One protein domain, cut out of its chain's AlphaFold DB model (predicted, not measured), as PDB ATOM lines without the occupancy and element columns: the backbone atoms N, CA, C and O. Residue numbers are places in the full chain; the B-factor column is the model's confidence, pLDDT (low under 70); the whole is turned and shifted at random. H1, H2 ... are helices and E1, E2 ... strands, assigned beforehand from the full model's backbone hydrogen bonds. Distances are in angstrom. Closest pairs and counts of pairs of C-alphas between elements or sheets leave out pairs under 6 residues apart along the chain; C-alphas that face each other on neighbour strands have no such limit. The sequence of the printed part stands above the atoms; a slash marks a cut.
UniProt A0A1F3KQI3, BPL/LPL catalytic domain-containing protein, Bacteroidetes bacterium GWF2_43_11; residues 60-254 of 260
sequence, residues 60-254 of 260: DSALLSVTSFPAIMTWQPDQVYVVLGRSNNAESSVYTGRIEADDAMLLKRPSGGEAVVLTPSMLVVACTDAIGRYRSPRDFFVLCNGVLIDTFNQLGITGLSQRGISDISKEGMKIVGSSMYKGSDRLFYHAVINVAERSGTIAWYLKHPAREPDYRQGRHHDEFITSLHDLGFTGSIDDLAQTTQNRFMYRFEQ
ATOM      1  N   ASP A  60      35.862  31.980  22.386       98.25
ATOM      2  CA  ASP A  60      34.843  32.130  21.341       98.25
ATOM      3  C   ASP A  60      33.778  33.195  21.649       98.25
ATOM      4  O   ASP A  60      33.114  33.679  20.731       98.25
ATOM      5  N   SER A  61      33.640  33.624  22.909       97.69
ATOM      6  CA  SER A  61      32.749  34.729  23.290       97.69
ATOM      7  C   SER A  61      33.095  36.047  22.585       97.69
ATOM      8  O   SER A  61      32.194  36.847  22.329       97.69
ATOM      9  N   ALA A  62      34.355  36.247  22.176       97.94
ATOM     10  CA  ALA A  62      34.782  37.417  21.409       97.94
ATOM     11  C   ALA A  62      34.043  37.554  20.063       97.94
ATOM     12  O   ALA A  62      33.822  38.661  19.578       97.94
ATOM     13  N   LEU A  63      33.581  36.445  19.471       98.00
ATOM     14  CA  LEU A  63      32.813  36.463  18.220       98.00
ATOM     15  C   LEU A  63      31.406  37.063  18.390       98.00
ATOM     16  O   LEU A  63      30.766  37.458  17.416       98.00
ATOM     17  N   LEU A  64      30.902  37.189  19.618       96.50
ATOM     18  CA  LEU A  64      29.605  37.818  19.879       96.50
ATOM     19  C   LEU A  64      29.650  39.346  19.755       96.50
ATOM     20  O   LEU A  64      28.593  39.963  19.649       96.50
ATOM     21  N   SER A  65      30.842  39.949  19.740       96.12
ATOM     22  CA  SER A  65      31.040  41.401  19.685       96.12
ATOM     23  C   SER A  65      31.765  41.894  18.429       96.12
ATOM     24  O   SER A  65      31.909  43.104  18.258       96.12
ATOM     25  N   VAL A  66      32.179  41.005  17.516       97.19
ATOM     26  CA  VAL A  66      32.811  41.425  16.250       97.19
ATOM     27  C   VAL A  66      31.864  42.275  15.404       97.19
ATOM     28  O   VAL A  66      30.645  42.080  15.425       97.19
ATOM     29  N   THR A  67      32.436  43.196  14.635       96.12
ATOM     30  CA  THR A  67      31.706  44.105  13.736       96.12
ATOM     31  C   THR A  67      31.835  43.724  12.263       96.12
ATOM     32  O   THR A  67      31.160  44.306  11.420       96.12
ATOM     33  N   SER A  68      32.708  42.769  11.940       95.94
ATOM     34  CA  SER A  68      32.926  42.256  10.589       95.94
ATOM     35  C   SER A  68      32.501  40.797  10.505       95.94
ATOM     36  O   SER A  68      32.896  39.983  11.341       95.94
ATOM     37  N   PHE A  69      31.736  40.478   9.466       96.19
ATOM     38  CA  PHE A  69      31.292  39.126   9.153       96.19
ATOM     39  C   PHE A  69      31.843  38.683   7.793       96.19
ATOM     40  O   PHE A  69      31.983  39.528   6.903       96.19
ATOM     41  N   PRO A  70      32.088  37.379   7.598       97.44
ATOM     42  CA  PRO A  70      32.077  36.321   8.613       97.44
ATOM     43  C   PRO A  70      33.337  36.343   9.494       97.44
ATOM     44  O   PRO A  70      34.358  36.916   9.123       97.44
ATOM     45  N   ALA A  71      33.275  35.689  10.654       98.31
ATOM     46  CA  ALA A  71      34.425  35.463  11.530       98.31
ATOM     47  C   ALA A  71      34.406  34.034  12.096       98.31
ATOM     48  O   ALA A  71      33.341  33.459  12.316       98.31
ATOM     49  N   ILE A  72      35.585  33.459  12.329       98.56
ATOM     50  CA  ILE A  72      35.783  32.077  12.793       98.56
ATOM     51  C   ILE A  72      36.974  32.036  13.749       98.56
ATOM     52  O   ILE A  72      37.980  32.716  13.538       98.56
ATOM     53  N   MET A  73      36.855  31.215  14.784       98.62
ATOM     54  CA  MET A  73      37.902  30.910  15.745       98.62
ATOM     55  C   MET A  73      37.901  29.411  16.035       98.62
ATOM     56  O   MET A  73      36.855  28.826  16.328       98.62
ATOM     57  N   THR A  74      39.083  28.815  16.014       98.75
ATOM     58  CA  THR A  74      39.353  27.517  16.625       98.75
ATOM     59  C   THR A  74      40.208  27.719  17.870       98.75
ATOM     60  O   THR A  74      41.084  28.583  17.899       98.75
ATOM     61  N   TRP A  75      39.920  26.970  18.931       98.75
ATOM     62  CA  TRP A  75      40.724  27.000  20.151       98.75
ATOM     63  C   TRP A  75      40.611  25.683  20.918       98.75
ATOM     64  O   TRP A  75      39.581  25.005  20.890       98.75
ATOM     65  N   GLN A  76      41.694  25.324  21.597       98.69
ATOM     66  CA  GLN A  76      41.764  24.166  22.476       98.69
ATOM     67  C   GLN A  76      41.571  24.632  23.925       98.69
ATOM     68  O   GLN A  76      42.220  25.599  24.331       98.69
ATOM     69  N   PRO A  77      40.703  23.981  24.716       98.50
ATOM     70  CA  PRO A  77      40.622  24.244  26.144       98.50
ATOM     71  C   PRO A  77      41.950  23.957  26.845       98.50
ATOM     72  O   PRO A  77      42.575  22.926  26.625       98.50
ATOM     73  N   ASP A  78      42.374  24.863  27.714       97.44
ATOM     74  CA  ASP A  78      43.587  24.749  28.530       97.44
ATOM     75  C   ASP A  78      43.356  23.981  29.844       97.44
ATOM     76  O   ASP A  78      44.301  23.494  30.460       97.44
ATOM     77  N   GLN A  79      42.096  23.823  30.247       96.75
ATOM     78  CA  GLN A  79      41.661  23.076  31.426       96.75
ATOM     79  C   GLN A  79      40.254  22.498  31.219       96.75
ATOM     80  O   GLN A  79      39.667  22.596  30.136       96.75
ATOM     81  N   VAL A  80      39.710  21.870  32.262       97.56
ATOM     82  CA  VAL A  80      38.334  21.371  32.249       97.56
ATOM     83  C   VAL A  80      37.355  22.515  32.509       97.56
ATOM     84  O   VAL A  80      37.430  23.197  33.529       97.56
ATOM     85  N   TYR A  81      36.385  22.675  31.611       98.19
ATOM     86  CA  TYR A  81      35.264  23.596  31.782       98.19
ATOM     87  C   TYR A  81      33.947  22.839  31.713       98.19
ATOM     88  O   TYR A  81      33.707  22.071  30.781       98.19
ATOM     89  N   VAL A  82      33.044  23.113  32.647       98.12
ATOM     90  CA  VAL A  82      31.661  22.642  32.595       98.12
ATOM     91  C   VAL A  82      30.777  23.803  32.161       98.12
ATOM     92  O   VAL A  82      30.686  24.828  32.831       98.12
ATOM     93  N   VAL A  83      30.113  23.666  31.016       98.12
ATOM     94  CA  VAL A  83      29.379  24.764  30.382       98.12
ATOM     95  C   VAL A  83      27.901  24.412  30.261       98.12
ATOM     96  O   VAL A  83      27.499  23.598  29.429       98.12
ATOM     97  N   LEU A  84      27.065  25.083  31.049       97.38
ATOM     98  CA  LEU A  84      25.610  25.003  30.962       97.38
ATOM     99  C   LEU A  84      25.097  25.701  29.703       97.38
ATOM    100  O   LEU A  84      25.584  26.773  29.335       97.38
ATOM    101  N   GLY A  85      24.058  25.138  29.084       95.50
ATOM    102  CA  GLY A  85      23.280  25.839  28.071       95.50
ATOM    103  C   GLY A  85      22.404  26.935  28.673       95.50
ATOM    104  O   GLY A  85      22.070  26.919  29.863       95.50
ATOM    105  N   ARG A  86      21.976  27.889  27.842       94.50
ATOM    106  CA  ARG A  86      21.193  29.064  28.265       94.50
ATOM    107  C   ARG A  86      19.964  28.722  29.120       94.50
ATOM    108  O   ARG A  86      19.656  29.453  30.061       94.50
ATOM    109  N   SER A  87      19.253  27.641  28.805       92.19
ATOM    110  CA  SER A  87      18.046  27.212  29.528       92.19
ATOM    111  C   SER A  87      18.304  26.197  30.644       92.19
ATOM    112  O   SER A  87      17.368  25.847  31.354       92.19
ATOM    113  N   ASN A  88      19.538  25.719  30.811       92.56
ATOM    114  CA  ASN A  88      19.873  24.758  31.858       92.56
ATOM    115  C   ASN A  88      20.159  25.451  33.198       92.56
ATOM    116  O   ASN A  88      20.470  26.647  33.261       92.56
ATOM    117  N   ASN A  89      20.089  24.675  34.275       92.25
ATOM    118  CA  ASN A  89      20.526  25.056  35.613       92.25
ATOM    119  C   ASN A  89      21.502  23.993  36.146       92.25
ATOM    120  O   ASN A  89      21.496  22.855  35.675       92.25
ATOM    121  N   ALA A  90      22.351  24.384  37.096       93.44
ATOM    122  CA  ALA A  90      23.407  23.516  37.608       93.44
ATOM    123  C   ALA A  90      22.831  22.257  38.275       93.44
ATOM    124  O   ALA A  90      23.229  21.141  37.949       93.44
ATOM    125  N   GLU A  91      21.826  22.434  39.132       91.44
ATOM    126  CA  GLU A  91      21.215  21.362  39.915       91.44
ATOM    127  C   GLU A  91      20.704  20.207  39.042       91.44
ATOM    128  O   GLU A  91      20.988  19.048  39.332       91.44
ATOM    129  N   SER A  92      20.013  20.481  37.934       92.06
ATOM    130  CA  SER A  92      19.487  19.423  37.063       92.06
ATOM    131  C   SER A  92      20.509  18.853  36.081       92.06
ATOM    132  O   SER A  92      20.337  17.732  35.611       92.06
ATOM    133  N   SER A  93      21.545  19.616  35.723       94.62
ATOM    134  CA  SER A  93      22.403  19.280  34.577       94.62
ATOM    135  C   SER A  93      23.764  18.708  34.957       94.62
ATOM    136  O   SER A  93      24.356  17.990  34.152       94.62
ATOM    137  N   VAL A  94      24.277  19.007  36.152       96.12
ATOM    138  CA  VAL A  94      25.648  18.652  36.535       96.12
ATOM    139  C   VAL A  94      25.727  18.108  37.957       96.12
ATOM    140  O   VAL A  94      24.848  18.334  38.791       96.12
ATOM    141  N   TYR A  95      26.794  17.371  38.244       96.50
ATOM    142  CA  TYR A  95      27.148  16.950  39.595       96.50
ATOM    143  C   TYR A  95      27.978  18.048  40.275       96.50
ATOM    144  O   TYR A  95      29.204  18.021  40.234       96.50
ATOM    145  N   THR A  96      27.309  19.021  40.898       94.12
ATOM    146  CA  THR A  96      27.942  20.210  41.509       94.12
ATOM    147  C   THR A  96      29.046  19.877  42.513       94.12
ATOM    148  O   THR A  96      30.102  20.491  42.456       94.12
ATOM    149  N   GLY A  97      28.865  18.852  43.352       94.56
ATOM    150  CA  GLY A  97      29.903  18.431  44.302       94.56
ATOM    151  C   GLY A  97      31.187  17.905  43.644       94.56
ATOM    152  O   GLY A  97      32.255  18.017  44.231       94.56
ATOM    153  N   ARG A  98      31.115  17.365  42.416       96.38
ATOM    154  CA  ARG A  98      32.309  16.946  41.653       96.38
ATOM    155  C   ARG A  98      33.018  18.143  41.031       96.38
ATOM    156  O   ARG A  98      34.235  18.190  41.027       96.38
ATOM    157  N   ILE A  99      32.249  19.127  40.563       94.88
ATOM    158  CA  ILE A  99      32.796  20.398  40.071       94.88
ATOM    159  C   ILE A  99      33.573  21.105  41.184       94.88
ATOM    160  O   ILE A  99      34.684  21.555  40.947       94.88
ATOM    161  N   GLU A 100      33.002  21.168  42.387       92.56
ATOM    162  CA  GLU A 100      33.658  21.762  43.555       92.56
ATOM    163  C   GLU A 100      34.904  20.974  43.980       92.56
ATOM    164  O   GLU A 100      35.951  21.568  44.212       92.56
ATOM    165  N   ALA A 101      34.817  19.640  44.041       94.06
ATOM    166  CA  ALA A 101      35.944  18.793  44.433       94.06
ATOM    167  C   ALA A 101      37.141  18.888  43.472       94.06
ATOM    168  O   ALA A 101      38.283  18.813  43.924       94.06
ATOM    169  N   ASP A 102      36.878  19.061  42.176       94.50
ATOM    170  CA  ASP A 102      37.904  19.136  41.133       94.50
ATOM    171  C   ASP A 102      38.332  20.584  40.810       94.50
ATOM    172  O   ASP A 102      39.133  20.786  39.901       94.50
ATOM    173  N   ASP A 103      37.788  21.585  41.522       91.44
ATOM    174  CA  ASP A 103      37.951  23.025  41.235       91.44
ATOM    175  C   ASP A 103      37.682  23.374  39.755       91.44
ATOM    176  O   ASP A 103      38.344  24.201  39.127       91.44
ATOM    177  N   ALA A 104      36.698  22.697  39.154       93.44
ATOM    178  CA  ALA A 104      36.362  22.867  37.749       93.44
ATOM    179  C   ALA A 104      35.525  24.137  37.529       93.44
ATOM    180  O   ALA A 104      34.604  24.461  38.285       93.44
ATOM    181  N   MET A 105      35.773  24.844  36.427       95.44
ATOM    182  CA  MET A 105      35.025  26.064  36.119       95.44
ATOM    183  C   MET A 105      33.614  25.753  35.608       95.44
ATOM    184  O   MET A 105      33.450  25.131  34.557       95.44
ATOM    185  N   LEU A 106      32.586  26.258  36.301       97.38
ATOM    186  CA  LEU A 106      31.192  26.210  35.850       97.38
ATOM    187  C   LEU A 106      30.780  27.527  35.179       97.38
ATOM    188  O   LEU A 106      30.752  28.580  35.812       97.38
ATOM    189  N   LEU A 107      30.387  27.455  33.910       97.75
ATOM    190  CA  LEU A 107      30.018  28.600  33.073       97.75
ATOM    191  C   LEU A 107      28.615  28.425  32.490       97.75
ATOM    192  O   LEU A 107      28.110  27.307  32.376       97.75
ATOM    193  N   LYS A 108      27.983  29.520  32.052       97.19
ATOM    194  CA  LYS A 108      26.702  29.467  31.329       97.19
ATOM    195  C   LYS A 108      26.735  30.263  30.031       97.19
ATOM    196  O   LYS A 108      26.787  31.490  30.046       97.19
ATOM    197  N   ARG A 109      26.669  29.552  28.902       96.38
ATOM    198  CA  ARG A 109      26.791  30.127  27.553       96.38
ATOM    199  C   ARG A 109      25.496  30.809  27.076       96.38
ATOM    200  O   ARG A 109      24.408  30.461  27.547       96.38
ATOM    201  N   PRO A 110      25.574  31.743  26.107       94.56
ATOM    202  CA  PRO A 110      24.395  32.435  25.574       94.56
ATOM    203  C   PRO A 110      23.556  31.583  24.608       94.56
ATOM    204  O   PRO A 110      22.374  31.876  24.395       94.56
ATOM    205  N   SER A 111      24.145  30.543  24.015       94.81
ATOM    206  CA  SER A 111      23.477  29.595  23.119       94.81
ATOM    207  C   SER A 111      22.659  28.542  23.879       94.81
ATOM    208  O   SER A 111      22.839  28.298  25.075       94.81
ATOM    209  N   GLY A 112      21.697  27.934  23.178       92.19
ATOM    210  CA  GLY A 112      20.867  26.850  23.717       92.19
ATOM    211  C   GLY A 112      21.584  25.495  23.745       92.19
ATOM    212  O   GLY A 112      22.794  25.414  23.550       92.19
ATOM    213  N   GLY A 113      20.820  24.420  23.945       91.62
ATOM    214  CA  GLY A 113      21.324  23.045  24.068       91.62
ATOM    215  C   GLY A 113      21.619  22.650  25.515       91.62
ATOM    216  O   GLY A 113      21.477  23.477  26.407       91.62
ATOM    217  N   GLU A 114      22.025  21.399  25.726       93.50
ATOM    218  CA  GLU A 114      22.325  20.842  27.055       93.50
ATOM    219  C   GLU A 114      23.719  21.247  27.570       93.50
ATOM    220  O   GLU A 114      24.499  21.902  26.867       93.50
ATOM    221  N   ALA A 115      24.045  20.875  28.809       95.44
ATOM    222  CA  ALA A 115      25.379  21.069  29.367       95.44
ATOM    223  C   ALA A 115      26.447  20.266  28.598       95.44
ATOM    224  O   ALA A 115      26.169  19.193  28.059       95.44
ATOM    225  N   VAL A 116      27.668  20.794  28.547       96.56
ATOM    226  CA  VAL A 116      28.831  20.162  27.908       96.56
ATOM    227  C   VAL A 116      30.051  20.266  28.819       96.56
ATOM    228  O   VAL A 116      30.152  21.197  29.616       96.56
ATOM    229  N   VAL A 117      30.967  19.310  28.691       97.94
ATOM    230  CA  VAL A 117      32.301  19.360  29.297       97.94
ATOM    231  C   VAL A 117      33.295  19.655  28.187       97.94
ATOM    232  O   VAL A 117      33.251  19.005  27.144       97.94
ATOM    233  N   LEU A 118      34.164  20.630  28.410       98.50
ATOM    234  CA  LEU A 118      35.311  20.925  27.564       98.50
ATOM    235  C   LEU A 118      36.561  20.454  28.291       98.50
ATOM    236  O   LEU A 118      36.682  20.682  29.493       98.50
ATOM    237  N   THR A 119      37.479  19.820  27.572       98.44
ATOM    238  CA  THR A 119      38.762  19.372  28.120       98.44
ATOM    239  C   THR A 119      39.886  19.679  27.135       98.44
ATOM    240  O   THR A 119      39.610  19.907  25.952       98.44
ATOM    241  N   PRO A 120      41.157  19.618  27.569       98.44
ATOM    242  CA  PRO A 120      42.294  19.732  26.660       98.44
ATOM    243  C   PRO A 120      42.348  18.655  25.569       98.44
ATOM    244  O   PRO A 120      43.083  18.807  24.603       98.44
ATOM    245  N   SER A 121      41.555  17.588  25.665       98.56
ATOM    246  CA  SER A 121      41.446  16.547  24.633       98.56
ATOM    247  C   SER A 121      40.395  16.874  23.557       98.56
ATOM    248  O   SER A 121      39.985  15.993  22.796       98.56
ATOM    249  N   MET A 122      39.908  18.117  23.512       98.69
ATOM    250  CA  MET A 122      38.860  18.576  22.601       98.69
ATOM    251  C   MET A 122      39.287  19.813  21.814       98.69
ATOM    252  O   MET A 122      40.150  20.579  22.233       98.69
ATOM    253  N   LEU A 123      38.619  20.034  20.683       98.88
ATOM    254  CA  LEU A 123      38.750  21.248  19.885       98.88
ATOM    255  C   LEU A 123      37.408  21.978  19.846       98.88
ATOM    256  O   LEU A 123      36.382  21.383  19.503       98.88
ATOM    257  N   VAL A 124      37.414  23.272  20.155       98.88
ATOM    258  CA  VAL A 124      36.254  24.144  19.975       98.88
ATOM    259  C   VAL A 124      36.387  24.887  18.653       98.88
ATOM    260  O   VAL A 124      37.431  25.454  18.338       98.88
ATOM    261  N   VAL A 125      35.306  24.894  17.881       98.81
ATOM    262  CA  VAL A 125      35.183  25.618  16.614       98.81
ATOM    263  C   VAL A 125      33.983  26.535  16.727       98.81
ATOM    264  O   VAL A 125      32.871  26.058  16.942       98.81
ATOM    265  N   ALA A 126      34.178  27.837  16.572       98.75
ATOM    266  CA  ALA A 126      33.110  28.816  16.684       98.75
ATOM    267  C   ALA A 126      33.166  29.828  15.548       98.75
ATOM    268  O   ALA A 126      34.235  30.309  15.188       98.75
ATOM    269  N   CYS A 127      32.016  30.183  14.991       98.69
ATOM    270  CA  CYS A 127      31.927  31.158  13.918       98.69
ATOM    271  C   CYS A 127      30.673  32.012  14.012       98.69
ATOM    272  O   CYS A 127      29.672  31.653  14.639       98.69
ATOM    273  N   THR A 128      30.726  33.165  13.360       98.56
ATOM    274  CA  THR A 128      29.592  34.063  13.237       98.56
ATOM    275  C   THR A 128      29.515  34.669  11.845       98.56
ATOM    276  O   THR A 128      30.536  34.954  11.220       98.56
ATOM    277  N   ASP A 129      28.294  34.853  11.357       97.94
ATOM    278  CA  ASP A 129      28.014  35.529  10.094       97.94
ATOM    279  C   ASP A 129      26.669  36.279  10.201       97.94
ATOM    280  O   ASP A 129      25.878  36.062  11.131       97.94
ATOM    281  N   ALA A 130      26.424  37.198   9.272       96.88
ATOM    282  CA  ALA A 130      25.261  38.065   9.245       96.88
ATOM    283  C   ALA A 130      23.964  37.254   9.100       96.88
ATOM    284  O   ALA A 130      23.819  36.417   8.205       96.88
ATOM    285  N   ILE A 131      22.968  37.552   9.939       95.06
ATOM    286  CA  ILE A 131      21.690  36.822   9.960       95.06
ATOM    287  C   ILE A 131      20.939  36.880   8.621       95.06
ATOM    288  O   ILE A 131      20.252  35.927   8.269       95.06
ATOM    289  N   GLY A 132      21.101  37.968   7.862       93.44
ATOM    290  CA  GLY A 132      20.461  38.164   6.556       93.44
ATOM    291  C   GLY A 132      21.131  37.429   5.394       93.44
ATOM    292  O   GLY A 132      20.581  37.420   4.297       93.44
ATOM    293  N   ARG A 133      22.303  36.812   5.603       94.19
ATOM    294  CA  ARG A 133      23.009  36.073   4.548       94.19
ATOM    295  C   ARG A 133      22.311  34.751   4.212       94.19
ATOM    296  O   ARG A 133      22.384  34.302   3.075       94.19
ATOM    297  N   TYR A 134      21.637  34.133   5.180       94.56
ATOM    298  CA  TYR A 134      21.027  32.808   5.048       94.56
ATOM    299  C   TYR A 134      19.503  32.895   5.005       94.56
ATOM    300  O   TYR A 134      18.905  33.750   5.654       94.56
ATOM    301  N   ARG A 135      18.852  31.950   4.314       92.94
ATOM    302  CA  ARG A 135      17.378  31.866   4.274       92.94
ATOM    303  C   ARG A 135      16.789  31.553   5.647       92.94
ATOM    304  O   ARG A 135      15.694  31.995   5.981       92.94
ATOM    305  N   SER A 136      17.516  30.769   6.441       93.94
ATOM    306  CA  SER A 136      17.128  30.413   7.796       93.94
ATOM    307  C   SER A 136      18.358  30.175   8.682       93.94
ATOM    308  O   SER A 136      19.422  29.815   8.173       93.94
ATOM    309  N   PRO A 137      18.232  30.279  10.020       94.44
ATOM    310  CA  PRO A 137      19.295  29.860  10.935       94.44
ATOM    311  C   PRO A 137      19.690  28.384  10.774       94.44
ATOM    312  O   PRO A 137      20.829  28.012  11.043       94.44
ATOM    313  N   ARG A 138      18.757  27.532  10.322       93.69
ATOM    314  CA  ARG A 138      19.022  26.113  10.064       93.69
ATOM    315  C   ARG A 138      20.002  25.933   8.906       93.69
ATOM    316  O   ARG A 138      20.851  25.056   8.995       93.69
ATOM    317  N   ASP A 139      19.920  26.764   7.871       94.00
ATOM    318  CA  ASP A 139      20.811  26.690   6.707       94.00
ATOM    319  C   ASP A 139      22.262  26.975   7.112       94.00
ATOM    320  O   ASP A 139      23.167  26.246   6.711       94.00
ATOM    321  N   PHE A 140      22.481  27.983   7.964       95.75
ATOM    322  CA  PHE A 140      23.800  28.260   8.538       95.75
ATOM    323  C   PHE A 140      24.314  27.080   9.365       95.75
ATOM    324  O   PHE A 140      25.450  26.647   9.201       95.75
ATOM    325  N   PHE A 141      23.452  26.509  10.205       95.12
ATOM    326  CA  PHE A 141      23.799  25.361  11.035       95.12
ATOM    327  C   PHE A 141      24.217  24.138  10.199       95.12
ATOM    328  O   PHE A 141      25.245  23.518  10.468       95.12
ATOM    329  N   VAL A 142      23.432  23.808   9.168       94.88
ATOM    330  CA  VAL A 142      23.712  22.706   8.235       94.88
ATOM    331  C   VAL A 142      25.004  22.966   7.468       94.88
ATOM    332  O   VAL A 142      25.806  22.049   7.314       94.88
ATOM    333  N   LEU A 143      25.248  24.206   7.035       96.00
ATOM    334  CA  LEU A 143      26.499  24.591   6.389       96.00
ATOM    335  C   LEU A 143      27.697  24.341   7.308       96.00
ATOM    336  O   LEU A 143      28.645  23.686   6.880       96.00
ATOM    337  N   CYS A 144      27.657  24.812   8.556       97.75
ATOM    338  CA  CYS A 144      28.761  24.640   9.503       97.75
ATOM    339  C   CYS A 144      29.043  23.159   9.793       97.75
ATOM    340  O   CYS A 144      30.193  22.727   9.724       97.75
ATOM    341  N   ASN A 145      28.003  22.360  10.045       97.50
ATOM    342  CA  ASN A 145      28.161  20.915  10.224       97.50
ATOM    343  C   ASN A 145      28.684  20.225   8.957       97.50
ATOM    344  O   ASN A 145      29.506  19.319   9.057       97.50
ATOM    345  N   GLY A 146      28.243  20.664   7.775       96.94
ATOM    346  CA  GLY A 146      28.737  20.167   6.492       96.94
ATOM    347  C   GLY A 146      30.237  20.400   6.326       96.94
ATOM    348  O   GLY A 146      30.961  19.470   5.987       96.94
ATOM    349  N   VAL A 147      30.733  21.595   6.669       98.06
ATOM    350  CA  VAL A 147      32.177  21.898   6.642       98.06
ATOM    351  C   VAL A 147      32.960  20.961   7.561       98.06
ATOM    352  O   VAL A 147      34.020  20.474   7.167       98.06
ATOM    353  N   LEU A 148      32.454  20.681   8.766       98.50
ATOM    354  CA  LEU A 148      33.095  19.743   9.691       98.50
ATOM    355  C   LEU A 148      33.115  18.315   9.135       98.50
ATOM    356  O   LEU A 148      34.172  17.689   9.118       98.50
ATOM    357  N   ILE A 149      31.981  17.822   8.630       98.19
ATOM    358  CA  ILE A 149      31.880  16.490   8.015       98.19
ATOM    359  C   ILE A 149      32.861  16.361   6.842       98.19
ATOM    360  O   ILE A 149      33.617  15.394   6.784       98.19
ATOM    361  N   ASP A 150      32.909  17.349   5.947       97.94
ATOM    362  CA  ASP A 150      33.832  17.360   4.808       97.94
ATOM    363  C   ASP A 150      35.299  17.396   5.247       97.94
ATOM    364  O   ASP A 150      36.148  16.752   4.626       97.94
ATOM    365  N   THR A 151      35.597  18.132   6.322       98.06
ATOM    366  CA  THR A 151      36.939  18.188   6.914       98.06
ATOM    367  C   THR A 151      37.349  16.812   7.430       98.06
ATOM    368  O   THR A 151      38.415  16.317   7.079       98.06
ATOM    369  N   PHE A 152      36.490  16.146   8.200       98.00
ATOM    370  CA  PHE A 152      36.773  14.813   8.732       98.00
ATOM    371  C   PHE A 152      36.878  13.747   7.633       98.00
ATOM    372  O   PHE A 152      37.777  12.908   7.685       98.00
ATOM    373  N   ASN A 153      36.037  13.825   6.595       97.06
ATOM    374  CA  ASN A 153      36.121  12.941   5.431       97.06
ATOM    375  C   ASN A 153      37.488  13.052   4.730       97.06
ATOM    376  O   ASN A 153      38.068  12.034   4.359       97.06
ATOM    377  N   GLN A 154      38.028  14.267   4.575       95.31
ATOM    378  CA  GLN A 154      39.362  14.490   3.992       95.31
ATOM    379  C   GLN A 154      40.498  13.965   4.871       95.31
ATOM    380  O   GLN A 154      41.544  13.586   4.351       95.31
ATOM    381  N   LEU A 155      40.276  13.894   6.183       94.50
ATOM    382  CA  LEU A 155      41.193  13.289   7.148       94.50
ATOM    383  C   LEU A 155      41.033  11.758   7.246       94.50
ATOM    384  O   LEU A 155      41.621  11.136   8.124       94.50
ATOM    385  N   GLY A 156      40.243  11.138   6.362       95.50
ATOM    386  CA  GLY A 156      40.041   9.686   6.304       95.50
ATOM    387  C   GLY A 156      38.939   9.150   7.222       95.50
ATOM    388  O   GLY A 156      38.650   7.954   7.201       95.50
ATOM    389  N   ILE A 157      38.267  10.014   7.987       96.94
ATOM    390  CA  ILE A 157      37.170   9.631   8.882       96.94
ATOM    391  C   ILE A 157      35.852   9.716   8.114       96.94
ATOM    392  O   ILE A 157      35.179  10.742   8.096       96.94
ATOM    393  N   THR A 158      35.488   8.620   7.452       95.75
ATOM    394  CA  THR A 158      34.289   8.534   6.603       95.75
ATOM    395  C   THR A 158      33.087   7.925   7.331       95.75
ATOM    396  O   THR A 158      33.215   7.357   8.423       95.75
ATOM    397  N   GLY A 159      31.899   8.030   6.717       95.50
ATOM    398  CA  GLY A 159      30.645   7.479   7.257       95.50
ATOM    399  C   GLY A 159      29.982   8.366   8.316       95.50
ATOM    400  O   GLY A 159      29.185   7.890   9.123       95.50
ATOM    401  N   LEU A 160      30.333   9.652   8.332       96.56
ATOM    402  CA  LEU A 160      29.803  10.632   9.269       96.56
ATOM    403  C   LEU A 160      28.475  11.200   8.787       96.56
ATOM    404  O   LEU A 160      28.270  11.436   7.597       96.56
ATOM    405  N   SER A 161      27.574  11.463   9.726       93.81
ATOM    406  CA  SER A 161      26.295  12.100   9.430       93.81
ATOM    407  C   SER A 161      25.878  13.059  10.530       93.81
ATOM    408  O   SER A 161      26.155  12.840  11.714       93.81
ATOM    409  N   GLN A 162      25.164  14.110  10.126       93.94
ATOM    410  CA  GLN A 162      24.431  14.940  11.064       93.94
ATOM    411  C   GLN A 162      23.250  14.140  11.630       93.94
ATOM    412  O   GLN A 162      22.443  13.587  10.879       93.94
ATOM    413  N   ARG A 163      23.128  14.092  12.959       91.12
ATOM    414  CA  ARG A 163      22.016  13.445  13.666       91.12
ATOM    415  C   ARG A 163      21.294  14.441  14.559       91.12
ATOM    416  O   ARG A 163      21.906  15.249  15.256       91.12
ATOM    417  N   GLY A 164      19.964  14.373  14.536       82.56
ATOM    418  CA  GLY A 164      19.130  15.396  15.153       82.56
ATOM    419  C   GLY A 164      19.410  16.772  14.541       82.56
ATOM    420  O   GLY A 164      19.554  16.908  13.326       82.56
ATOM    421  N   ILE A 165      19.490  17.797  15.390       77.94
ATOM    422  CA  ILE A 165      19.756  19.177  14.955       77.94
ATOM    423  C   ILE A 165      21.248  19.516  15.076       77.94
ATOM    424  O   ILE A 165      21.772  20.209  14.213       77.94
ATOM    425  N   SER A 166      21.926  19.017  16.113       90.19
ATOM    426  CA  SER A 166      23.216  19.537  16.586       90.19
ATOM    427  C   SER A 166      24.414  18.609  16.446       90.19
ATOM    428  O   SER A 166      25.549  19.061  16.601       90.19
ATOM    429  N   ASP A 167      24.199  17.315  16.242       95.69
ATOM    430  CA  ASP A 167      25.264  16.343  16.461       95.69
ATOM    431  C   ASP A 167      25.862  15.861  15.144       95.69
ATOM    432  O   ASP A 167      25.149  15.715  14.151       95.69
ATOM    433  N   ILE A 168      27.157  15.545  15.161       97.94
ATOM    434  CA  ILE A 168      27.803  14.731  14.126       97.94
ATOM    435  C   ILE A 168      28.195  13.408  14.769       97.94
ATOM    436  O   ILE A 168      28.791  13.382  15.851       97.94
ATOM    437  N   SER A 169      27.842  12.314  14.102       97.25
ATOM    438  CA  SER A 169      28.047  10.960  14.610       97.25
ATOM    439  C   SER A 169      28.534  10.007  13.524       97.25
ATOM    440  O   SER A 169      28.267  10.224  12.337       97.25
ATOM    441  N   LYS A 170      29.161   8.916  13.959       96.19
ATOM    442  CA  LYS A 170      29.442   7.724  13.160       96.19
ATOM    443  C   LYS A 170      28.737   6.541  13.802       96.19
ATOM    444  O   LYS A 170      28.883   6.343  15.000       96.19
ATOM    445  N   GLU A 171      27.942   5.800  13.033       94.50
ATOM    446  CA  GLU A 171      27.283   4.569  13.516       94.50
ATOM    447  C   GLU A 171      26.484   4.764  14.826       94.50
ATOM    448  O   GLU A 171      26.410   3.897  15.687       94.50
ATOM    449  N   GLY A 172      25.875   5.944  14.994       94.19
ATOM    450  CA  GLY A 172      25.109   6.289  16.195       94.19
ATOM    451  C   GLY A 172      25.948   6.722  17.402       94.19
ATOM    452  O   GLY A 172      25.356   7.015  18.439       94.19
ATOM    453  N   MET A 173      27.274   6.809  17.275       96.50
ATOM    454  CA  MET A 173      28.205   7.344  18.273       96.50
ATOM    455  C   MET A 173      28.552   8.800  17.952       96.50
ATOM    456  O   MET A 173      29.051   9.116  16.869       96.50
ATOM    457  N   LYS A 174      28.270   9.708  18.881       97.44
ATOM    458  CA  LYS A 174      28.484  11.149  18.748       97.44
ATOM    459  C   LYS A 174      29.960  11.514  18.907       97.44
ATOM    460  O   LYS A 174      30.618  11.063  19.838       97.44
ATOM    461  N   ILE A 175      30.424  12.401  18.028       97.75
ATOM    462  CA  ILE A 175      31.791  12.954  18.004       97.75
ATOM    463  C   ILE A 175      31.755  14.470  18.209       97.75
ATOM    464  O   ILE A 175      32.603  15.033  18.895       97.75
ATOM    465  N   VAL A 176      30.758  15.136  17.615       98.38
ATOM    466  CA  VAL A 176      30.583  16.588  17.718       98.38
ATOM    467  C   VAL A 176      29.245  16.901  18.352       98.38
ATOM    468  O   VAL A 176      28.217  16.359  17.946       98.38
ATOM    469  N   GLY A 177      29.251  17.808  19.325       97.38
ATOM    470  CA  GLY A 177      28.060  18.514  19.780       97.38
ATOM    471  C   GLY A 177      28.163  19.984  19.411       97.38
ATOM    472  O   GLY A 177      29.168  20.617  19.719       97.38
ATOM    473  N   SER A 178      27.132  20.532  18.774       97.38
ATOM    474  CA  SER A 178      27.105  21.947  18.401       97.38
ATOM    475  C   SER A 178      25.869  22.670  18.915       97.38
ATOM    476  O   SER A 178      24.863  22.070  19.297       97.38
ATOM    477  N   SER A 179      25.940  23.991  18.976       96.56
ATOM    478  CA  SER A 179      24.795  24.822  19.314       96.56
ATOM    479  C   SER A 179      24.888  26.175  18.626       96.56
ATOM    480  O   SER A 179      25.912  26.533  18.045       96.56
ATOM    481  N   MET A 180      23.786  26.919  18.654       96.38
ATOM    482  CA  MET A 180      23.696  28.203  17.980       96.38
ATOM    483  C   MET A 180      22.968  29.226  18.846       96.38
ATOM    484  O   MET A 180      22.020  28.909  19.570       96.38
ATOM    485  N   TYR A 181      23.418  30.468  18.744       97.00
ATOM    486  CA  TYR A 181      22.760  31.659  19.250       97.00
ATOM    487  C   TYR A 181      22.327  32.533  18.066       97.00
ATOM    488  O   TYR A 181      23.090  32.758  17.128       97.00
ATOM    489  N   LYS A 182      21.086  33.025  18.117       96.94
ATOM    490  CA  LYS A 182      20.543  33.984  17.149       96.94
ATOM    491  C   LYS A 182      20.506  35.362  17.802       96.94
ATOM    492  O   LYS A 182      19.684  35.585  18.693       96.94
ATOM    493  N   GLY A 183      21.391  36.250  17.363       95.44
ATOM    494  CA  GLY A 183      21.395  37.660  17.740       95.44
ATOM    495  C   GLY A 183      20.459  38.492  16.864       95.44
ATOM    496  O   GLY A 183      19.719  37.961  16.034       95.44
ATOM    497  N   SER A 184      20.493  39.811  17.050       94.69
ATOM    498  CA  SER A 184      19.743  40.761  16.219       94.69
ATOM    499  C   SER A 184      20.327  40.912  14.813       94.69
ATOM    500  O   SER A 184      19.573  41.079  13.861       94.69
ATOM    501  N   ASP A 185      21.651  40.843  14.681       96.31
ATOM    502  CA  ASP A 185      22.406  41.060  13.440       96.31
ATOM    503  C   ASP A 185      23.147  39.806  12.947       96.31
ATOM    504  O   ASP A 185      23.571  39.747  11.794       96.31
ATOM    505  N   ARG A 186      23.288  38.791  13.806       97.75
ATOM    506  CA  ARG A 186      24.192  37.663  13.584       97.75
ATOM    507  C   ARG A 186      23.605  36.315  13.953       97.75
ATOM    508  O   ARG A 186      22.742  36.188  14.828       97.75
ATOM    509  N   LEU A 187      24.169  35.291  13.335       98.25
ATOM    510  CA  LEU A 187      24.133  33.922  13.821       98.25
ATOM    511  C   LEU A 187      25.499  33.600  14.417       98.25
ATOM    512  O   LEU A 187      26.519  33.918  13.815       98.25
ATOM    513  N   PHE A 188      25.522  32.991  15.598       98.38
ATOM    514  CA  PHE A 188      26.734  32.492  16.244       98.38
ATOM    515  C   PHE A 188      26.597  30.985  16.412       98.38
ATOM    516  O   PHE A 188      25.682  30.526  17.093       98.38
ATOM    517  N   TYR A 189      27.477  30.228  15.771       98.44
ATOM    518  CA  TYR A 189      27.564  28.777  15.858       98.44
ATOM    519  C   TYR A 189      28.815  28.414  16.643       98.44
ATOM    520  O   TYR A 189      29.866  29.019  16.441       98.44
ATOM    521  N   HIS A 190      28.724  27.389  17.480       98.44
ATOM    522  CA  HIS A 190      29.918  26.744  17.999       98.44
ATOM    523  C   HIS A 190      29.733  25.242  18.169       98.44
ATOM    524  O   HIS A 190      28.627  24.746  18.399       98.44
ATOM    525  N   ALA A 191      30.834  24.525  18.042       98.50
ATOM    526  CA  ALA A 191      30.914  23.086  18.095       98.50
ATOM    527  C   ALA A 191      32.084  22.660  18.966       98.50
ATOM    528  O   ALA A 191      33.149  23.271  18.943       98.50
ATOM    529  N   VAL A 192      31.868  21.576  19.697       98.62
ATOM    530  CA  VAL A 192      32.898  20.871  20.447       98.62
ATOM    531  C   VAL A 192      33.157  19.565  19.724       98.62
ATOM    532  O   VAL A 192      32.244  18.751  19.575       98.62
ATOM    533  N   ILE A 193      34.388  19.386  19.261       98.75
ATOM    534  CA  ILE A 193      34.867  18.175  18.607       98.75
ATOM    535  C   ILE A 193      35.599  17.347  19.656       98.75
ATOM    536  O   ILE A 193      36.610  17.792  20.204       98.75
ATOM    537  N   ASN A 194      35.107  16.137  19.924       98.69
ATOM    538  CA  ASN A 194      35.820  15.198  20.775       98.69
ATOM    539  C   ASN A 194      37.001  14.588  20.007       98.69
ATOM    540  O   ASN A 194      36.807  13.701  19.172       98.69
ATOM    541  N   VAL A 195      38.221  15.066  20.265       98.69
ATOM    542  CA  VAL A 195      39.418  14.571  19.569       98.69
ATOM    543  C   VAL A 195      39.906  13.273  20.204       98.69
ATOM    544  O   VAL A 195      40.113  12.302  19.477       98.69
ATOM    545  N   ALA A 196      40.019  13.230  21.536       98.12
ATOM    546  CA  ALA A 196      40.536  12.066  22.266       98.12
ATOM    547  C   ALA A 196      39.960  11.876  23.689       98.12
ATOM    548  O   ALA A 196      40.468  11.048  24.447       98.12
ATOM    549  N   GLU A 197      38.940  12.641  24.095       97.94
ATOM    550  CA  GLU A 197      38.385  12.543  25.448       97.94
ATOM    551  C   GLU A 197      37.554  11.271  25.635       97.94
ATOM    552  O   GLU A 197      36.760  10.874  24.772       97.94
ATOM    553  N   ARG A 198      37.684  10.667  26.817       95.62
ATOM    554  CA  ARG A 198      36.920   9.482  27.197       95.62
ATOM    555  C   ARG A 198      35.548   9.874  27.731       95.62
ATOM    556  O   ARG A 198      35.391  10.829  28.491       95.62
ATOM    557  N   SER A 199      34.553   9.052  27.421       94.62
ATOM    558  CA  SER A 199      33.175   9.207  27.908       94.62
ATOM    559  C   SER A 199      33.071   9.299  29.436       94.62
ATOM    560  O   SER A 199      32.208  10.012  29.946       94.62
ATOM    561  N   GLY A 200      33.970   8.628  30.169       95.62
ATOM    562  CA  GLY A 200      34.033   8.660  31.632       95.62
ATOM    563  C   GLY A 200      34.249  10.063  32.203       95.62
ATOM    564  O   GLY A 200      33.567  10.432  33.154       95.62
ATOM    565  N   THR A 201      35.109  10.877  31.583       95.44
ATOM    566  CA  THR A 201      35.345  12.274  31.989       95.44
ATOM    567  C   THR A 201      34.074  13.108  31.836       95.44
ATOM    568  O   THR A 201      33.719  13.898  32.705       95.44
ATOM    569  N   ILE A 202      33.319  12.887  30.759       95.62
ATOM    570  CA  ILE A 202      32.051  13.586  30.507       95.62
ATOM    571  C   ILE A 202      30.982  13.139  31.517       95.62
ATOM    572  O   ILE A 202      30.302  13.969  32.121       95.62
ATOM    573  N   ALA A 203      30.864  11.827  31.742       95.62
ATOM    574  CA  ALA A 203      29.928  11.234  32.696       95.62
ATOM    575  C   ALA A 203      30.240  11.601  34.156       95.62
ATOM    576  O   ALA A 203      29.353  11.559  35.013       95.62
ATOM    577  N   TRP A 204      31.489  11.970  34.448       97.06
ATOM    578  CA  TRP A 204      31.885  12.457  35.758       97.06
ATOM    579  C   TRP A 204      31.182  13.774  36.094       97.06
ATOM    580  O   TRP A 204      30.601  13.889  37.167       97.06
ATOM    581  N   TYR A 205      31.120  14.735  35.176       97.06
ATOM    582  CA  TYR A 205      30.522  16.041  35.477       97.06
ATOM    583  C   TYR A 205      29.032  16.139  35.145       97.06
ATOM    584  O   TYR A 205      28.307  16.871  35.823       97.06
ATOM    585  N   LEU A 206      28.553  15.426  34.122       95.44
ATOM    586  CA  LEU A 206      27.198  15.618  33.594       95.44
ATOM    587  C   LEU A 206      26.203  14.587  34.120       95.44
ATOM    588  O   LEU A 206      26.435  13.379  34.056       95.44
ATOM    589  N   LYS A 207      25.037  15.075  34.548       94.00
ATOM    590  CA  LYS A 207      23.855  14.234  34.767       94.00
ATOM    591  C   LYS A 207      23.282  13.789  33.420       94.00
ATOM    592  O   LYS A 207      23.558  14.391  32.380       94.00
ATOM    593  N   HIS A 208      22.456  12.741  33.430       88.06
ATOM    594  CA  HIS A 208      21.707  12.369  32.227       88.06
ATOM    595  C   HIS A 208      20.803  13.540  31.817       88.06
ATOM    596  O   HIS A 208      20.110  14.089  32.679       88.06
ATOM    597  N   PRO A 209      20.816  13.973  30.546       85.19
ATOM    598  CA  PRO A 209      20.067  15.154  30.151       85.19
ATOM    599  C   PRO A 209      18.562  14.884  30.206       85.19
ATOM    600  O   PRO A 209      18.094  13.809  29.841       85.19
ATOM    601  N   ALA A 210      17.785  15.898  30.596       81.69
ATOM    602  CA  ALA A 210      16.322  15.820  30.578       81.69
ATOM    603  C   ALA A 210      15.757  15.714  29.149       81.69
ATOM    604  O   ALA A 210      14.648  15.223  28.946       81.69
ATOM    605  N   ARG A 211      16.513  16.208  28.160       85.06
ATOM    606  CA  ARG A 211      16.214  16.101  26.733       85.06
ATOM    607  C   ARG A 211      17.418  15.512  26.023       85.06
ATOM    608  O   ARG A 211      18.493  16.106  26.010       85.06
ATOM    609  N   GLU A 212      17.225  14.360  25.407       89.44
ATOM    610  CA  GLU A 212      18.230  13.717  24.573       89.44
ATOM    611  C   GLU A 212      17.780  13.678  23.113       89.44
ATOM    612  O   GLU A 212      16.580  13.733  22.838       89.44
ATOM    613  N   PRO A 213      18.718  13.614  22.154       89.12
ATOM    614  CA  PRO A 213      18.343  13.379  20.771       89.12
ATOM    615  C   PRO A 213      17.782  11.958  20.611       89.12
ATOM    616  O   PRO A 213      18.310  11.021  21.204       89.12
ATOM    617  N   ASP A 214      16.784  11.780  19.741       91.75
ATOM    618  CA  ASP A 214      16.044  10.513  19.568       91.75
ATOM    619  C   ASP A 214      16.934   9.283  19.305       91.75
ATOM    620  O   ASP A 214      16.568   8.155  19.622       91.75
ATOM    621  N   TYR A 215      18.121   9.484  18.722       93.38
ATOM    622  CA  TYR A 215      19.069   8.405  18.431       93.38
ATOM    623  C   TYR A 215      19.960   8.014  19.623       93.38
ATOM    624  O   TYR A 215      20.700   7.034  19.516       93.38
ATOM    625  N   ARG A 216      19.920   8.748  20.744       93.88
ATOM    626  CA  ARG A 216      20.592   8.339  21.985       93.88
ATOM    627  C   ARG A 216      19.912   7.111  22.577       93.88
ATOM    628  O   ARG A 216      20.624   6.189  22.959       93.88
ATOM    629  N   GLN A 217      18.578   7.060  22.557       92.19
ATOM    630  CA  GLN A 217      17.777   5.911  23.003       92.19
ATOM    631  C   GLN A 217      18.103   5.473  24.442       92.19
ATOM    632  O   GLN A 217      18.195   4.286  24.737       92.19
ATOM    633  N   GLY A 218      18.340   6.432  25.335       91.00
ATOM    634  CA  GLY A 218      18.676   6.197  26.737       91.00
ATOM    635  C   GLY A 218      20.087   5.661  26.984       91.00
ATOM    636  O   GLY A 218      20.436   5.442  28.141       91.00
ATOM    637  N   ARG A 219      20.912   5.478  25.941       94.00
ATOM    638  CA  ARG A 219      22.286   4.974  26.076       94.00
ATOM    639  C   ARG A 219      23.128   5.836  27.013       94.00
ATOM    640  O   ARG A 219      23.051   7.081  27.011       94.00
ATOM    641  N   HIS A 220      23.974   5.154  27.777       90.62
ATOM    642  CA  HIS A 220      24.976   5.782  28.623       90.62
ATOM    643  C   HIS A 220      26.079   6.437  27.774       90.62
ATOM    644  O   HIS A 220      26.125   6.301  26.552       90.62
ATOM    645  N   HIS A 221      26.930   7.254  28.403       91.38
ATOM    646  CA  HIS A 221      27.930   8.044  27.674       91.38
ATOM    647  C   HIS A 221      28.969   7.176  26.949       91.38
ATOM    648  O   HIS A 221      29.419   7.551  25.874       91.38
ATOM    649  N   ASP A 222      29.349   6.039  27.519       90.62
ATOM    650  CA  ASP A 222      30.257   5.043  26.939       90.62
ATOM    651  C   ASP A 222      29.691   4.347  25.700       90.62
ATOM    652  O   ASP A 222      30.439   4.025  24.784       90.62
ATOM    653  N   GLU A 223      28.374   4.200  25.630       92.94
ATOM    654  CA  GLU A 223      27.670   3.640  24.476       92.94
ATOM    655  C   GLU A 223      27.213   4.706  23.470       92.94
ATOM    656  O   GLU A 223      26.547   4.374  22.489       92.94
ATOM    657  N   PHE A 224      27.490   5.989  23.723       95.12
ATOM    658  CA  PHE A 224      26.960   7.101  22.929       95.12
ATOM    659  C   PHE A 224      28.025   8.077  22.433       95.12
ATOM    660  O   PHE A 224      27.814   8.715  21.404       95.12
ATOM    661  N   ILE A 225      29.147   8.224  23.133       96.56
ATOM    662  CA  ILE A 225      30.224   9.151  22.783       96.56
ATOM    663  C   ILE A 225      31.428   8.369  22.265       96.56
ATOM    664  O   ILE A 225      31.852   7.394  22.876       96.56
ATOM    665  N   THR A 226      32.006   8.840  21.167       97.44
ATOM    666  CA  THR A 226      33.310   8.397  20.660       97.44
ATOM    667  C   THR A 226      34.191   9.617  20.379       97.44
ATOM    668  O   THR A 226      33.760  10.761  20.571       97.44
ATOM    669  N   SER A 227      35.430   9.391  19.961       98.19
ATOM    670  CA  SER A 227      36.412  10.429  19.657       98.19
ATOM    671  C   SER A 227      36.984  10.257  18.249       98.19
ATOM    672  O   SER A 227      36.890   9.182  17.657       98.19
ATOM    673  N   LEU A 228      37.590  11.302  17.684       98.25
ATOM    674  CA  LEU A 228      38.285  11.177  16.399       98.25
ATOM    675  C   LEU A 228      39.427  10.149  16.462       98.25
ATOM    676  O   LEU A 228      39.615   9.408  15.498       98.25
ATOM    677  N   HIS A 229      40.148  10.065  17.584       97.75
ATOM    678  CA  HIS A 229      41.194   9.060  17.798       97.75
ATOM    679  C   HIS A 229      40.651   7.631  17.737       97.75
ATOM    680  O   HIS A 229      41.226   6.797  17.038       97.75
ATOM    681  N   ASP A 230      39.514   7.350  18.382       97.44
ATOM    682  CA  ASP A 230      38.877   6.023  18.319       97.44
ATOM    683  C   ASP A 230      38.449   5.653  16.891       97.44
ATOM    684  O   ASP A 230      38.340   4.478  16.542       97.44
ATOM    685  N   LEU A 231      38.229   6.662  16.045       97.00
ATOM    686  CA  LEU A 231      37.877   6.501  14.638       97.00
ATOM    687  C   LEU A 231      39.087   6.471  13.694       97.00
ATOM    688  O   LEU A 231      38.894   6.351  12.483       97.00
ATOM    689  N   GLY A 232      40.309   6.540  14.226       96.56
ATOM    690  CA  GLY A 232      41.555   6.394  13.472       96.56
ATOM    691  C   GLY A 232      42.251   7.699  13.086       96.56
ATOM    692  O   GLY A 232      43.195   7.657  12.298       96.56
ATOM    693  N   PHE A 233      41.831   8.854  13.613       97.12
ATOM    694  CA  PHE A 233      42.583  10.100  13.436       97.12
ATOM    695  C   PHE A 233      43.889  10.051  14.243       97.12
ATOM    696  O   PHE A 233      43.869   9.756  15.435       97.12
ATOM    697  N   THR A 234      45.016  10.352  13.596       95.38
ATOM    698  CA  THR A 234      46.364  10.299  14.199       95.38
ATOM    699  C   THR A 234      47.105  11.640  14.174       95.38
ATOM    700  O   THR A 234      48.267  11.700  14.572       95.38
ATOM    701  N   GLY A 235      46.462  12.703  13.681       95.12
ATOM    702  CA  GLY A 235      47.037  14.049  13.640       95.12
ATOM    703  C   GLY A 235      46.980  14.762  14.992       95.12
ATOM    704  O   GLY A 235      46.370  14.277  15.945       95.12
ATOM    705  N   SER A 236      47.605  15.938  15.078       97.06
ATOM    706  CA  SER A 236      47.538  16.768  16.284       97.06
ATOM    707  C   SER A 236      46.254  17.610  16.343       97.06
ATOM    708  O   SER A 236      45.591  17.840  15.325       97.06
ATOM    709  N   ILE A 237      45.902  18.098  17.541       98.19
ATOM    710  CA  ILE A 237      44.805  19.069  17.712       98.19
ATOM    711  C   ILE A 237      45.111  20.365  16.952       98.19
ATOM    712  O   ILE A 237      44.199  20.927  16.351       98.19
ATOM    713  N   ASP A 238      46.374  20.792  16.903       98.00
ATOM    714  CA  ASP A 238      46.797  21.989  16.169       98.00
ATOM    715  C   ASP A 238      46.594  21.833  14.655       98.00
ATOM    716  O   ASP A 238      46.024  22.716  14.009       98.00
ATOM    717  N   ASP A 239      46.975  20.684  14.086       96.56
ATOM    718  CA  ASP A 239      46.751  20.390  12.664       96.56
ATOM    719  C   ASP A 239      45.256  20.373  12.335       96.56
ATOM    720  O   ASP A 239      44.824  20.910  11.307       96.56
ATOM    721  N   LEU A 240      44.450  19.778  13.221       98.38
ATOM    722  CA  LEU A 240      42.998  19.767  13.092       98.38
ATOM    723  C   LEU A 240      42.436  21.191  13.167       98.38
ATOM    724  O   LEU A 240      41.649  21.576  12.305       98.38
ATOM    725  N   ALA A 241      42.872  21.990  14.142       98.62
ATOM    726  CA  ALA A 241      42.444  23.370  14.339       98.62
ATOM    727  C   ALA A 241      42.755  24.236  13.117       98.62
ATOM    728  O   ALA A 241      41.867  24.934  12.621       98.62
ATOM    729  N   GLN A 242      43.978  24.151  12.592       98.19
ATOM    730  CA  GLN A 242      44.408  24.894  11.412       98.19
ATOM    731  C   GLN A 242      43.645  24.455  10.161       98.19
ATOM    732  O   GLN A 242      43.180  25.294   9.383       98.19
ATOM    733  N   THR A 243      43.475  23.144   9.970       98.19
ATOM    734  CA  THR A 243      42.722  22.596   8.837       98.19
ATOM    735  C   THR A 243      41.272  23.057   8.896       98.19
ATOM    736  O   THR A 243      40.769  23.621   7.926       98.19
ATOM    737  N   THR A 244      40.599  22.896  10.037       98.56
ATOM    738  CA  THR A 244      39.208  23.322  10.213       98.56
ATOM    739  C   THR A 244      39.047  24.827  10.007       98.56
ATOM    740  O   THR A 244      38.162  25.231   9.249       98.56
ATOM    741  N   GLN A 245      39.918  25.657  10.590       98.50
ATOM    742  CA  GLN A 245      39.913  27.110  10.390       98.50
ATOM    743  C   GLN A 245      39.974  27.457   8.892       98.50
ATOM    744  O   GLN A 245      39.122  28.194   8.391       98.50
ATOM    745  N   ASN A 246      40.917  26.864   8.152       98.31
ATOM    746  CA  ASN A 246      41.084  27.097   6.715       98.31
ATOM    747  C   ASN A 246      39.851  26.666   5.906       98.31
ATOM    748  O   ASN A 246      39.440  27.364   4.979       98.31
ATOM    749  N   ARG A 247      39.228  25.535   6.259       98.31
ATOM    750  CA  ARG A 247      38.023  25.031   5.584       98.31
ATOM    751  C   ARG A 247      36.815  25.943   5.793       98.31
ATOM    752  O   ARG A 247      36.071  26.173   4.839       98.31
ATOM    753  N   PHE A 248      36.635  26.486   6.997       98.38
ATOM    754  CA  PHE A 248      35.591  27.477   7.271       98.38
ATOM    755  C   PHE A 248      35.833  28.784   6.518       98.38
ATOM    756  O   PHE A 248      34.917  29.265   5.856       98.38
ATOM    757  N   MET A 249      37.062  29.312   6.554       97.62
ATOM    758  CA  MET A 249      37.435  30.522   5.809       97.62
ATOM    759  C   MET A 249      37.148  30.364   4.314       97.62
ATOM    760  O   MET A 249      36.387  31.145   3.747       97.62
ATOM    761  N   TYR A 250      37.637  29.278   3.707       97.25
ATOM    762  CA  TYR A 250      37.370  28.973   2.304       97.25
ATOM    763  C   TYR A 250      35.869  28.887   2.012       97.25
ATOM    764  O   TYR A 250      35.389  29.466   1.038       97.25
ATOM    765  N   ARG A 251      35.094  28.188   2.858       96.50
ATOM    766  CA  ARG A 251      33.644  28.051   2.665       96.50
ATOM    767  C   ARG A 251      32.928  29.399   2.723       96.50
ATOM    768  O   ARG A 251      31.961  29.590   1.983       96.50
ATOM    769  N   PHE A 252      33.355  30.291   3.604       95.50
ATOM    770  CA  PHE A 252      32.761  31.608   3.801       95.50
ATOM    771  C   PHE A 252      33.037  32.594   2.663       95.50
ATOM    772  O   PHE A 252      32.232  33.505   2.454       95.50
ATOM    773  N   GLU A 253      34.099  32.378   1.895       93.94
ATOM    774  CA  GLU A 253      34.385  33.117   0.659       93.94
ATOM    775  C   GLU A 253      33.503  32.664  -0.514       93.94
ATOM    776  O   GLU A 253      33.283  33.423  -1.456       93.94
ATOM    777  N   GLN A 254      32.950  31.448  -0.455       92.62
ATOM    778  CA  GLN A 254      32.094  30.934  -1.522       92.62
ATOM    779  C   GLN A 254      30.684  31.547  -1.473       92.62
ATOM    780  O   GLN A 254      30.122  31.753  -0.383       92.62
TER     781      GLN A 254
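Overview. This is residues 60 to 254 of the 260 residues of the protein "BPL/LPL catalytic domain-containing protein" of Bacteroidetes bacterium GWF2_43_11 (UniProt A0A1F3KQI3). Look for a twisted, curled sheet of six strands that wraps round one long helix, H4, with a second long helix, H6, on the same face and the short helix H1 on the opposite face. Beyond the large sheet from H4 lies a smaller lobe, in which the sheet E3 E2 E4 has the short helices H2, H3 and H5 round it; the unnamed stretch of residues 206 to 236 leads from this lobe back to H6. The printed part has 195 residues, with six named helices and nine named strands in the order H1 E1 E2 H2 H3 E3 E4 E5 H4 E6 E7 E8 E9 H5 H6. The large sheet, E1 E5 E9 E8 E7 E6, is all antiparallel and the small one is mixed; the class is mixed, helices and strands. The whole is compact, with a radius of gyration of the C-alphas of 16.0 A, and rounded, spanning 45 by 37 by 32 A.

Along the chain. Find C-alpha 60 at (34.843, 32.130, 21.341), where H1 begins, residues 60 to 64. Read on to E1, residues 71 to 75, 13.6 A long, and E2, residues 81 to 84. H2, residues 90 to 93, H3, residues 96 to 101, E3, residues 105 to 108, and E4, residues 116 to 118, follow. E5, residues 122 to 130, is 27.3 A long. At C-alpha 137, (19.295, 29.860, 10.935), H4 begins and runs 26.2 A, residues 137 to 154. Next come E6, residues 160 to 163, E7, residues 167 to 170, E8, residues 173 to 182, 27.7 A long, and E9, residues 186 to 194, 26.3 A long. H5 holds residues 199 to 205, and H6, residues 237 to 253, runs 24.4 A to C-alpha 253 at (34.385, 33.117, 0.659).

Arrangement. Start at the large sheet, with edge strands E1 and E6. E1 and E5 are antiparallel neighbours, with N 73 and O 126 2.8 A apart; between E5 and E9, N 127 and O 189 are 2.8 A apart. E6 E7 E8 E9 form a meander, each strand the antiparallel neighbour of the one before, through three hairpins; N 181 and O 188 of E8 and E9 are 2.8 A apart, N 173 and O 170 of E8 and E7 2.8 A, and N 163 and O 167 of E6 and E7 2.9 A. The sheet curls round H4; the closest C-alphas of H4 and E6 are those of Ile 149 and Leu 160, 6.3 A. H6, on the same face, lies over E1 and E5 at a height over the sheet of 8.8 A and runs along the strands, at 8 degrees to E1 on the local plane. H4, with residues 144 to 151 alone, touches H6 at a steep tilt of 50 degrees, opposite ways; the closest C-alphas are those of Thr 151 and Thr 244, 6.5 A. On the opposite face H1 lies over E5, at a height of 7.3 A. In the small sheet E2 is the inner strand, parallel to its neighbour E3, with N 84 and O 107 within hydrogen-bond range at 2.8 A, and antiparallel to its neighbour E4, with N 83 and O 116 within hydrogen-bond range at 2.8 A. E2, H2 H3, E3 is a strand-helix-strand unit, two parallel neighbour strands with helices between, and its crossover is right-handed. H2, H3 and H5 only graze this sheet. H3 and H5 touch about perpendicular, at 82 degrees, closest at the C-alphas of Arg 98 and Tyr 205, 6.5 A. Every O i to N i+4 pair is within hydrogen-bond range in H3, H4 and H6, against 2 of 3 in H5 and 0 of 1 in H1, where 2 of 2 O i to N i+3 pairs are; H2 is too short for an O i to N i+4 pair.

Size, cuts and confidence. The C-alphas of Ala 101 and Gln 254, the two farthest apart, are 47.7 A apart. The printed part has no cut. The one long link is that from H5 to H6, 31 residues. The mean pLDDT of the printed part is 95.7, and no printed residue is under 70.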